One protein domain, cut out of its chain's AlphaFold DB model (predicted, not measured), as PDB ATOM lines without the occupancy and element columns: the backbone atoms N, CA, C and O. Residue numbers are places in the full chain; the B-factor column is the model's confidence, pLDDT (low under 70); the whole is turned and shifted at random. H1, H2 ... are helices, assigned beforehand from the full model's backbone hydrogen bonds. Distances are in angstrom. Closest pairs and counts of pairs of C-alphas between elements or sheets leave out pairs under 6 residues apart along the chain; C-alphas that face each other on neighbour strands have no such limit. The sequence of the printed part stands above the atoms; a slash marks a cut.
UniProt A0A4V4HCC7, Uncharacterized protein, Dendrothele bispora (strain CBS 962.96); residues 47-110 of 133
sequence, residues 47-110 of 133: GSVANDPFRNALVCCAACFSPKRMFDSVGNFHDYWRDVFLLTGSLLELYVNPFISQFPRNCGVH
ATOM      1  N   GLY A  47     199.019 197.975 246.576       90.31
ATOM      2  CA  GLY A  47     198.070 197.531 247.590       90.31
ATOM      3  C   GLY A  47     198.456 197.983 248.995       90.31
ATOM      4  O   GLY A  47     199.372 198.783 249.178       90.31
ATOM      5  N   SER A  48     197.732 197.473 249.986       88.12
ATOM      6  CA  SER A  48     197.988 197.730 251.402       88.12
ATOM      7  C   SER A  48     199.302 197.097 251.867       88.12
ATOM      8  O   SER A  48     199.722 196.055 251.365       88.12
ATOM      9  N   VAL A  49     199.893 197.670 252.921       84.75
ATOM     10  CA  VAL A  49     201.049 197.117 253.650       84.75
ATOM     11  C   VAL A  49     200.834 195.684 254.149       84.75
ATOM     12  O   VAL A  49     201.799 194.952 254.336       84.75
ATOM     13  N   ALA A  50     199.578 195.269 254.330       87.19
ATOM     14  CA  ALA A  50     199.209 193.923 254.765       87.19
ATOM     15  C   ALA A  50     199.209 192.875 253.632       87.19
ATOM     16  O   ALA A  50     198.742 191.762 253.850       87.19
ATOM     17  N   ASN A  51     199.725 193.207 252.440       85.94
ATOM     18  CA  ASN A  51     199.650 192.363 251.240       85.94
ATOM     19  C   ASN A  51     198.200 192.078 250.792       85.94
ATOM     20  O   ASN A  51     197.881 191.005 250.283       85.94
ATOM     21  N   ASP A  52     197.335 193.075 250.977       90.44
ATOM     22  CA  ASP A  52     195.896 193.025 250.720       90.44
ATOM     23  C   ASP A  52     195.467 194.159 249.770       90.44
ATOM     24  O   ASP A  52     196.203 195.133 249.580       90.44
ATOM     25  N   PRO A  53     194.268 194.090 249.162       91.00
ATOM     26  CA  PRO A  53     193.715 195.215 248.412       91.00
ATOM     27  C   PRO A  53     193.595 196.470 249.288       91.00
ATOM     28  O   PRO A  53     193.451 196.384 250.510       91.00
ATOM     29  N   PHE A  54     193.613 197.654 248.671       88.50
ATOM     30  CA  PHE A  54     193.350 198.882 249.420       88.50
ATOM     31  C   PHE A  54     191.946 198.877 250.023       88.50
ATOM     32  O   PHE A  54     190.975 198.483 249.375       88.50
ATOM     33  N   ARG A  55     191.831 199.394 251.248       84.50
ATOM     34  CA  ARG A  55     190.538 199.744 251.834       84.50
ATOM     35  C   ARG A  55     190.108 201.081 251.243       84.50
ATOM     36  O   ARG A  55     190.838 202.061 251.357       84.50
ATOM     37  N   ASN A  56     188.950 201.121 250.592       75.31
ATOM     38  CA  ASN A  56     188.436 202.365 250.036       75.31
ATOM     39  C   ASN A  56     187.598 203.093 251.092       75.31
ATOM     40  O   ASN A  56     186.532 202.613 251.455       75.31
ATOM     41  N   ALA A  57     188.068 204.247 251.561       70.12
ATOM     42  CA  ALA A  57     187.284 205.180 252.378       70.12
ATOM     43  C   ALA A  57     186.950 206.486 251.625       70.12
ATOM     44  O   ALA A  57     186.346 207.388 252.193       70.12
ATOM     45  N   LEU A  58     187.347 206.594 250.351       65.94
ATOM     46  CA  LEU A  58     187.303 207.827 249.559       65.94
ATOM     47  C   LEU A  58     185.932 208.107 248.925       65.94
ATOM     48  O   LEU A  58     185.679 209.234 248.512       65.94
ATOM     49  N   VAL A  59     185.047 207.109 248.819       68.56
ATOM     50  CA  VAL A  59     183.731 207.254 248.166       68.56
ATOM     51  C   VAL A  59     182.592 206.744 249.048       68.56
ATOM     52  O   VAL A  59     182.729 205.729 249.728       68.56
ATOM     53  N   CYS A  60     181.432 207.414 248.996       67.56
ATOM     54  CA  CYS A  60     180.267 207.103 249.838       67.56
ATOM     55  C   CYS A  60     179.733 205.664 249.682       67.56
ATOM     56  O   CYS A  60     179.158 205.144 250.634       67.56
ATOM     57  N   CYS A  61     179.956 204.985 248.541       72.50
ATOM     58  CA  CYS A  61     179.784 203.523 248.434       72.50
ATOM     59  C   CYS A  61     181.129 202.781 248.422       72.50
ATOM     60  O   CYS A  61     181.449 202.044 247.488       72.50
ATOM     61  N   ALA A  62     181.913 202.951 249.483       69.06
ATOM     62  CA  ALA A  62     183.159 202.226 249.722       69.06
ATOM     63  C   ALA A  62     183.037 200.715 249.455       69.06
ATOM     64  O   ALA A  62     183.913 200.123 248.831       69.06
ATOM     65  N   ALA A  63     181.924 200.092 249.860       74.00
ATOM     66  CA  ALA A  63     181.675 198.669 249.632       74.00
ATOM     67  C   ALA A  63     181.527 198.304 248.140       74.00
ATOM     68  O   ALA A  63     181.981 197.239 247.725       74.00
ATOM     69  N   CYS A  64     180.934 199.182 247.324       80.94
ATOM     70  CA  CYS A  64     180.770 198.967 245.883       80.94
ATOM     71  C   CYS A  64     182.100 199.103 245.124       80.94
ATOM     72  O   CYS A  64     182.336 198.404 244.141       80.94
ATOM     73  N   PHE A  65     182.953 200.025 245.579       84.94
ATOM     74  CA  PHE A  65     184.139 200.491 244.855       84.94
ATOM     75  C   PHE A  65     185.442 200.200 245.603       84.94
ATOM     76  O   PHE A  65     186.450 200.868 245.388       84.94
ATOM     77  N   SER A  66     185.444 199.232 246.516       88.69
ATOM     78  CA  SER A  66     186.692 198.730 247.087       88.69
ATOM     79  C   SER A  66     187.374 197.800 246.082       88.69
ATOM     80  O   SER A  66     186.718 196.895 245.546       88.69
ATOM     81  N   PRO A  67     188.682 197.971 245.820       91.00
ATOM     82  CA  PRO A  67     189.440 197.008 245.038       91.00
ATOM     83  C   PRO A  67     189.304 195.609 245.647       91.00
ATOM     84  O   PRO A  67     189.534 195.410 246.834       91.00
ATOM     85  N   LYS A  68     188.944 194.614 244.833       90.25
ATOM     86  CA  LYS A  68     188.825 193.213 245.289       90.25
ATOM     87  C   LYS A  68     190.171 192.489 245.362       90.25
ATOM     88  O   LYS A  68     190.269 191.411 245.933       90.25
ATOM     89  N   ARG A  69     191.192 193.051 244.716       92.44
ATOM     90  CA  ARG A  69     192.553 192.518 244.601       92.44
ATOM     91  C   ARG A  69     193.548 193.675 244.592       92.44
ATOM     92  O   ARG A  69     193.183 194.783 244.205       92.44
ATOM     93  N   MET A  70     194.793 193.404 244.969       93.75
ATOM     94  CA  MET A  70     195.905 194.310 244.671       93.75
ATOM     95  C   MET A  70     196.073 194.474 243.157       93.75
ATOM     96  O   MET A  70     195.712 193.578 242.387       93.75
ATOM     97  N   PHE A  71     196.658 195.588 242.731       94.75
ATOM     98  CA  PHE A  71     196.918 195.847 241.320       94.75
ATOM     99  C   PHE A  71     198.323 195.389 240.936       94.75
ATOM    100  O   PHE A  71     199.285 195.603 241.670       94.75
ATOM    101  N   ASP A  72     198.445 194.784 239.758       93.19
ATOM    102  CA  ASP A  72     199.734 194.310 239.241       93.19
ATOM    103  C   ASP A  72     200.631 195.451 238.723       93.19
ATOM    104  O   ASP A  72     201.817 195.245 238.487       93.19
ATOM    105  N   SER A  73     200.076 196.651 238.530       93.31
ATOM    106  CA  SER A  73     200.802 197.826 238.045       93.31
ATOM    107  C   SER A  73     200.134 199.132 238.485       93.31
ATOM    108  O   SER A  73     198.938 199.166 238.791       93.31
ATOM    109  N   VAL A  74     200.902 200.225 238.455       93.00
ATOM    110  CA  VAL A  74     200.392 201.591 238.675       93.00
ATOM    111  C   VAL A  74     199.361 201.972 237.602       93.00
ATOM    112  O   VAL A  74     198.336 202.568 237.919       93.00
ATOM    113  N   GLY A  75     199.559 201.544 236.351       95.12
ATOM    114  CA  GLY A  75     198.572 201.722 235.282       95.12
ATOM    115  C   GLY A  75     197.206 201.103 235.607       95.12
ATOM    116  O   GLY A  75     196.192 201.787 235.487       95.12
ATOM    117  N   ASN A  76     197.179 199.856 236.094       95.06
ATOM    118  CA  ASN A  76     195.934 199.182 236.484       95.06
ATOM    119  C   ASN A  76     195.242 199.894 237.659       95.06
ATOM    120  O   ASN A  76     194.016 199.969 237.702       95.06
ATOM    121  N   PHE A  77     196.027 200.420 238.603       93.50
ATOM    122  CA  PHE A  77     195.521 201.226 239.714       93.50
ATOM    123  C   PHE A  77     194.881 202.538 239.225       93.50
ATOM    124  O   PHE A  77     193.775 202.871 239.647       93.50
ATOM    125  N   HIS A  78     195.521 203.256 238.297       92.94
ATOM    126  CA  HIS A  78     194.962 204.483 237.716       92.94
ATOM    127  C   HIS A  78     193.691 204.229 236.906       92.94
ATOM    128  O   HIS A  78     192.733 204.988 237.034       92.94
ATOM    129  N   ASP A  79     193.661 203.164 236.102       93.75
ATOM    130  CA  ASP A  79     192.478 202.814 235.310       93.75
ATOM    131  C   ASP A  79     191.284 202.492 236.212       93.75
ATOM    132  O   ASP A  79     190.180 202.965 235.961       93.75
ATOM    133  N   TYR A  80     191.522 201.776 237.314       92.50
ATOM    134  CA  TYR A  80     190.490 201.502 238.305       92.50
ATOM    135  C   TYR A  80     189.898 202.781 238.902       92.50
ATOM    136  O   TYR A  80     188.680 202.943 238.932       92.50
ATOM    137  N   TRP A  81     190.742 203.708 239.367       88.56
ATOM    138  CA  TRP A  81     190.252 204.948 239.968       88.56
ATOM    139  C   TRP A  81     189.602 205.884 238.958       88.56
ATOM    140  O   TRP A  81     188.613 206.521 239.306       88.56
ATOM    141  N   ARG A  82     190.075 205.920 237.705       90.00
ATOM    142  CA  ARG A  82     189.367 206.601 236.612       90.00
ATOM    143  C   ARG A  82     187.933 206.086 236.512       90.00
ATOM    144  O   ARG A  82     187.006 206.889 236.538       90.00
ATOM    145  N   ASP A  83     187.752 204.770 236.440       89.69
ATOM    146  CA  ASP A  83     186.429 204.165 236.286       89.69
ATOM    147  C   ASP A  83     185.546 204.441 237.517       89.69
ATOM    148  O   ASP A  83     184.379 204.799 237.375       89.69
ATOM    149  N   VAL A  84     186.107 204.380 238.732       87.00
ATOM    150  CA  VAL A  84     185.392 204.773 239.959       87.00
ATOM    151  C   VAL A  84     184.976 206.244 239.915       87.00
ATOM    152  O   VAL A  84     183.828 206.550 240.232       87.00
ATOM    153  N   PHE A  85     185.852 207.164 239.508       85.06
ATOM    154  CA  PHE A  85     185.516 208.590 239.425       85.06
ATOM    155  C   PHE A  85     184.448 208.880 238.367       85.06
ATOM    156  O   PHE A  85     183.558 209.684 238.630       85.06
ATOM    157  N   LEU A  86     184.479 208.194 237.222       85.69
ATOM    158  CA  LEU A  86     183.445 208.306 236.188       85.69
ATOM    159  C   LEU A  86     182.082 207.767 236.656       85.69
ATOM    160  O   LEU A  86     181.049 208.289 236.250       85.69
ATOM    161  N   LEU A  87     182.070 206.732 237.503       84.50
ATOM    162  CA  LEU A  87     180.840 206.107 238.005       84.50
ATOM    163  C   LEU A  87     180.248 206.809 239.235       84.50
ATOM    164  O   LEU A  87     179.037 206.770 239.437       84.50
ATOM    165  N   THR A  88     181.095 207.390 240.090       78.12
ATOM    166  CA  THR A  88     180.685 207.989 241.374       78.12
ATOM    167  C   THR A  88     180.594 209.508 241.349       78.12
ATOM    168  O   THR A  88     179.919 210.091 242.198       78.12
ATOM    169  N   GLY A  89     181.290 210.157 240.417       67.38
ATOM    170  CA  GLY A  89     181.391 211.604 240.347       67.38
ATOM    171  C   GLY A  89     180.323 212.248 239.465       67.38
ATOM    172  O   GLY A  89     179.823 211.662 238.513       67.38
ATOM    173  N   SER A  90     180.056 213.527 239.731       56.81
ATOM    174  CA  SER A  90     179.425 214.462 238.786       56.81
ATOM    175  C   SER A  90     180.410 214.994 237.730       56.81
ATOM    176  O   SER A  90     180.073 215.897 236.964       56.81
ATOM    177  N   LEU A  91     181.656 214.506 237.733       60.62
ATOM    178  CA  LEU A  91     182.723 214.957 236.847       60.62
ATOM    179  C   LEU A  91     182.625 214.211 235.519       60.62
ATOM    180  O   LEU A  91     182.857 213.009 235.443       60.62
ATOM    181  N   LEU A  92     182.287 214.958 234.469       68.62
ATOM    182  CA  LEU A  92     182.288 214.459 233.098       68.62
ATOM    183  C   LEU A  92     183.677 213.927 232.721       68.62
ATOM    184  O   LEU A  92     184.699 214.393 233.229       68.62
ATOM    185  N   GLU A  93     183.710 213.007 231.763       76.19
ATOM    186  CA  GLU A  93     184.930 212.433 231.181       76.19
ATOM    187  C   GLU A  93     185.985 213.494 230.806       76.19
ATOM    188  O   GLU A  93     187.187 213.286 230.984       76.19
ATOM    189  N   LEU A  94     185.508 214.673 230.391       79.94
ATOM    190  CA  LEU A  94     186.292 215.872 230.086       79.94
ATOM    191  C   LEU A  94     187.187 216.360 231.237       79.94
ATOM    192  O   LEU A  94     188.170 217.041 230.973       79.94
ATOM    193  N   TYR A  95     186.877 216.028 232.491       83.00
ATOM    194  CA  TYR A  95     187.675 216.407 233.662       83.00
ATOM    195  C   TYR A  95     188.528 215.250 234.182       83.00
ATOM    196  O   TYR A  95     189.692 215.448 234.534       83.00
ATOM    197  N   VAL A  96     187.975 214.035 234.205       85.88
ATOM    198  CA  VAL A  96     188.659 212.869 234.784       85.88
ATOM    199  C   VAL A  96     189.851 212.443 233.928       85.88
ATOM    200  O   VAL A  96     190.933 212.204 234.464       85.88
ATOM    201  N   ASN A  97     189.694 212.380 232.603       87.12
ATOM    202  CA  ASN A  97     190.759 211.892 231.728       87.12
ATOM    203  C   ASN A  97     191.990 212.817 231.727       87.12
ATOM    204  O   ASN A  97     193.095 212.303 231.922       87.12
ATOM    205  N   PRO A  98     191.856 214.155 231.601       90.19
ATOM    206  CA  PRO A  98     193.008 215.048 231.707       90.19
ATOM    207  C   PRO A  98     193.676 214.995 233.079       90.19
ATOM    208  O   PRO A  98     194.903 215.021 233.154       90.19
ATOM    209  N   PHE A  99     192.902 214.873 234.160       87.12
ATOM    210  CA  PHE A  99     193.455 214.724 235.505       87.12
ATOM    211  C   PHE A  99     194.273 213.433 235.640       87.12
ATOM    212  O   PHE A  99     195.455 213.487 235.969       87.12
ATOM    213  N   ILE A 100     193.689 212.276 235.303       89.06
ATOM    214  CA  ILE A 100     194.364 210.979 235.442       89.06
ATOM    215  C   ILE A 100     195.577 210.856 234.505       89.06
ATOM    216  O   ILE A 100     196.576 210.233 234.864       89.06
ATOM    217  N   SER A 101     195.524 211.470 233.317       89.75
ATOM    218  CA  SER A 101     196.614 211.418 232.328       89.75
ATOM    219  C   SER A 101     197.923 212.062 232.790       89.75
ATOM    220  O   SER A 101     198.978 211.742 232.247       89.75
ATOM    221  N   GLN A 102     197.872 212.937 233.799       92.50
ATOM    222  CA  GLN A 102     199.059 213.589 234.356       92.50
ATOM    223  C   GLN A 102     199.885 212.651 235.242       92.50
ATOM    224  O   GLN A 102     201.059 212.924 235.493       92.50
ATOM    225  N   PHE A 103     199.306 211.544 235.716       91.69
ATOM    226  CA  PHE A 103     200.012 210.631 236.606       91.69
ATOM    227  C   PHE A 103     200.881 209.625 235.834       91.69
ATOM    228  O   PHE A 103     200.439 209.037 234.839       91.69
ATOM    229  N   PRO A 104     202.109 209.348 236.313       93.31
ATOM    230  CA  PRO A 104     202.993 208.374 235.686       93.31
ATOM    231  C   PRO A 104     202.384 206.971 235.749       93.31
ATOM    232  O   PRO A 104     201.955 206.514 236.801       93.31
ATOM    233  N   ARG A 105     202.364 206.249 234.625       93.81
ATOM    234  CA  ARG A 105     201.773 204.896 234.563       93.81
ATOM    235  C   ARG A 105     202.778 203.769 234.820       93.81
ATOM    236  O   ARG A 105     202.377 202.685 235.230       93.81
ATOM    237  N   ASN A 106     204.064 204.044 234.592       91.25
ATOM    238  CA  ASN A 106     205.171 203.094 234.696       91.25
ATOM    239  C   ASN A 106     206.245 203.657 235.635       91.25
ATOM    240  O   ASN A 106     207.263 204.181 235.187       91.25
ATOM    241  N   CYS A 107     205.995 203.592 236.939       88.81
ATOM    242  CA  CYS A 107     206.928 204.035 237.972       88.81
ATOM    243  C   CYS A 107     207.051 202.993 239.091       88.81
ATOM    244  O   CYS A 107     206.282 202.030 239.155       88.81
ATOM    245  N   GLY A 108     208.060 203.173 239.947       86.69
ATOM    246  CA  GLY A 108     208.241 202.353 241.140       86.69
ATOM    247  C   GLY A 108     207.091 202.535 242.130       86.69
ATOM    248  O   GLY A 108     206.529 203.622 242.256       86.69
ATOM    249  N   VAL A 109     206.753 201.458 242.837       88.00
ATOM    250  CA  VAL A 109     205.778 201.479 243.932       88.00
ATOM    251  C   VAL A 109     206.540 201.637 245.238       88.00
ATOM    252  O   VAL A 109     207.411 200.823 245.549       88.00
ATOM    253  N   HIS A 110     206.201 202.674 245.994       88.94
ATOM    254  CA  HIS A 110     206.828 202.998 247.270       88.94
ATOM    255  C   HIS A 110     205.778 203.009 248.373       88.94
ATOM    256  O   HIS A 110     204.622 203.371 248.138       88.94
TER     257      HIS A 110
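What this domain is: This is residues 47 to 110 of the 133 residues of an uncharacterized protein of Dendrothele bispora (strain CBS 962.96) (UniProt A0A4V4HCC7). With little regular structure, this is a flat domain in which the longest helix, H1, lies in the middle, with the shorter H2 folded back beside it as a helical hairpin and a long unnamed stretch, residues 47 to 73, looping past the side of H1 away from H2. The printed part has 64 residues, of which H1 then H2 hold 24, with no named strand; the class is all helix. It is compact, with a radius of gyration of the C-alphas of 12.2 A, and spans 34 by 28 by 13 A.

How they stand to each other: H1, residues 74 to 88, and H2, residues 93 to 101, touch, and their closest C-alphas, those of Arg 82 and Val 96, are 6.6 A apart. They run opposite ways at a shallow tilt of 21 degrees, a hairpin. In H1 every O i to N i+4 pair is within hydrogen-bond range; in H2, 4 of 5 are.

Where its parts are: H1 is 20.9 A long from C-alpha 74 at (200.392, 201.591, 238.675). H2 is 11.8 A long and ends at C-alpha 101 (196.614, 211.418, 232.328).

The domain as a whole: The C-alphas farthest apart, those of Ala 50 and Leu 94, are 35.5 A apart. The printed part has no cut. The link from H1 to H2 is tight. Residues 58 to 60, 62 and 89 to 92 have pLDDT under 70.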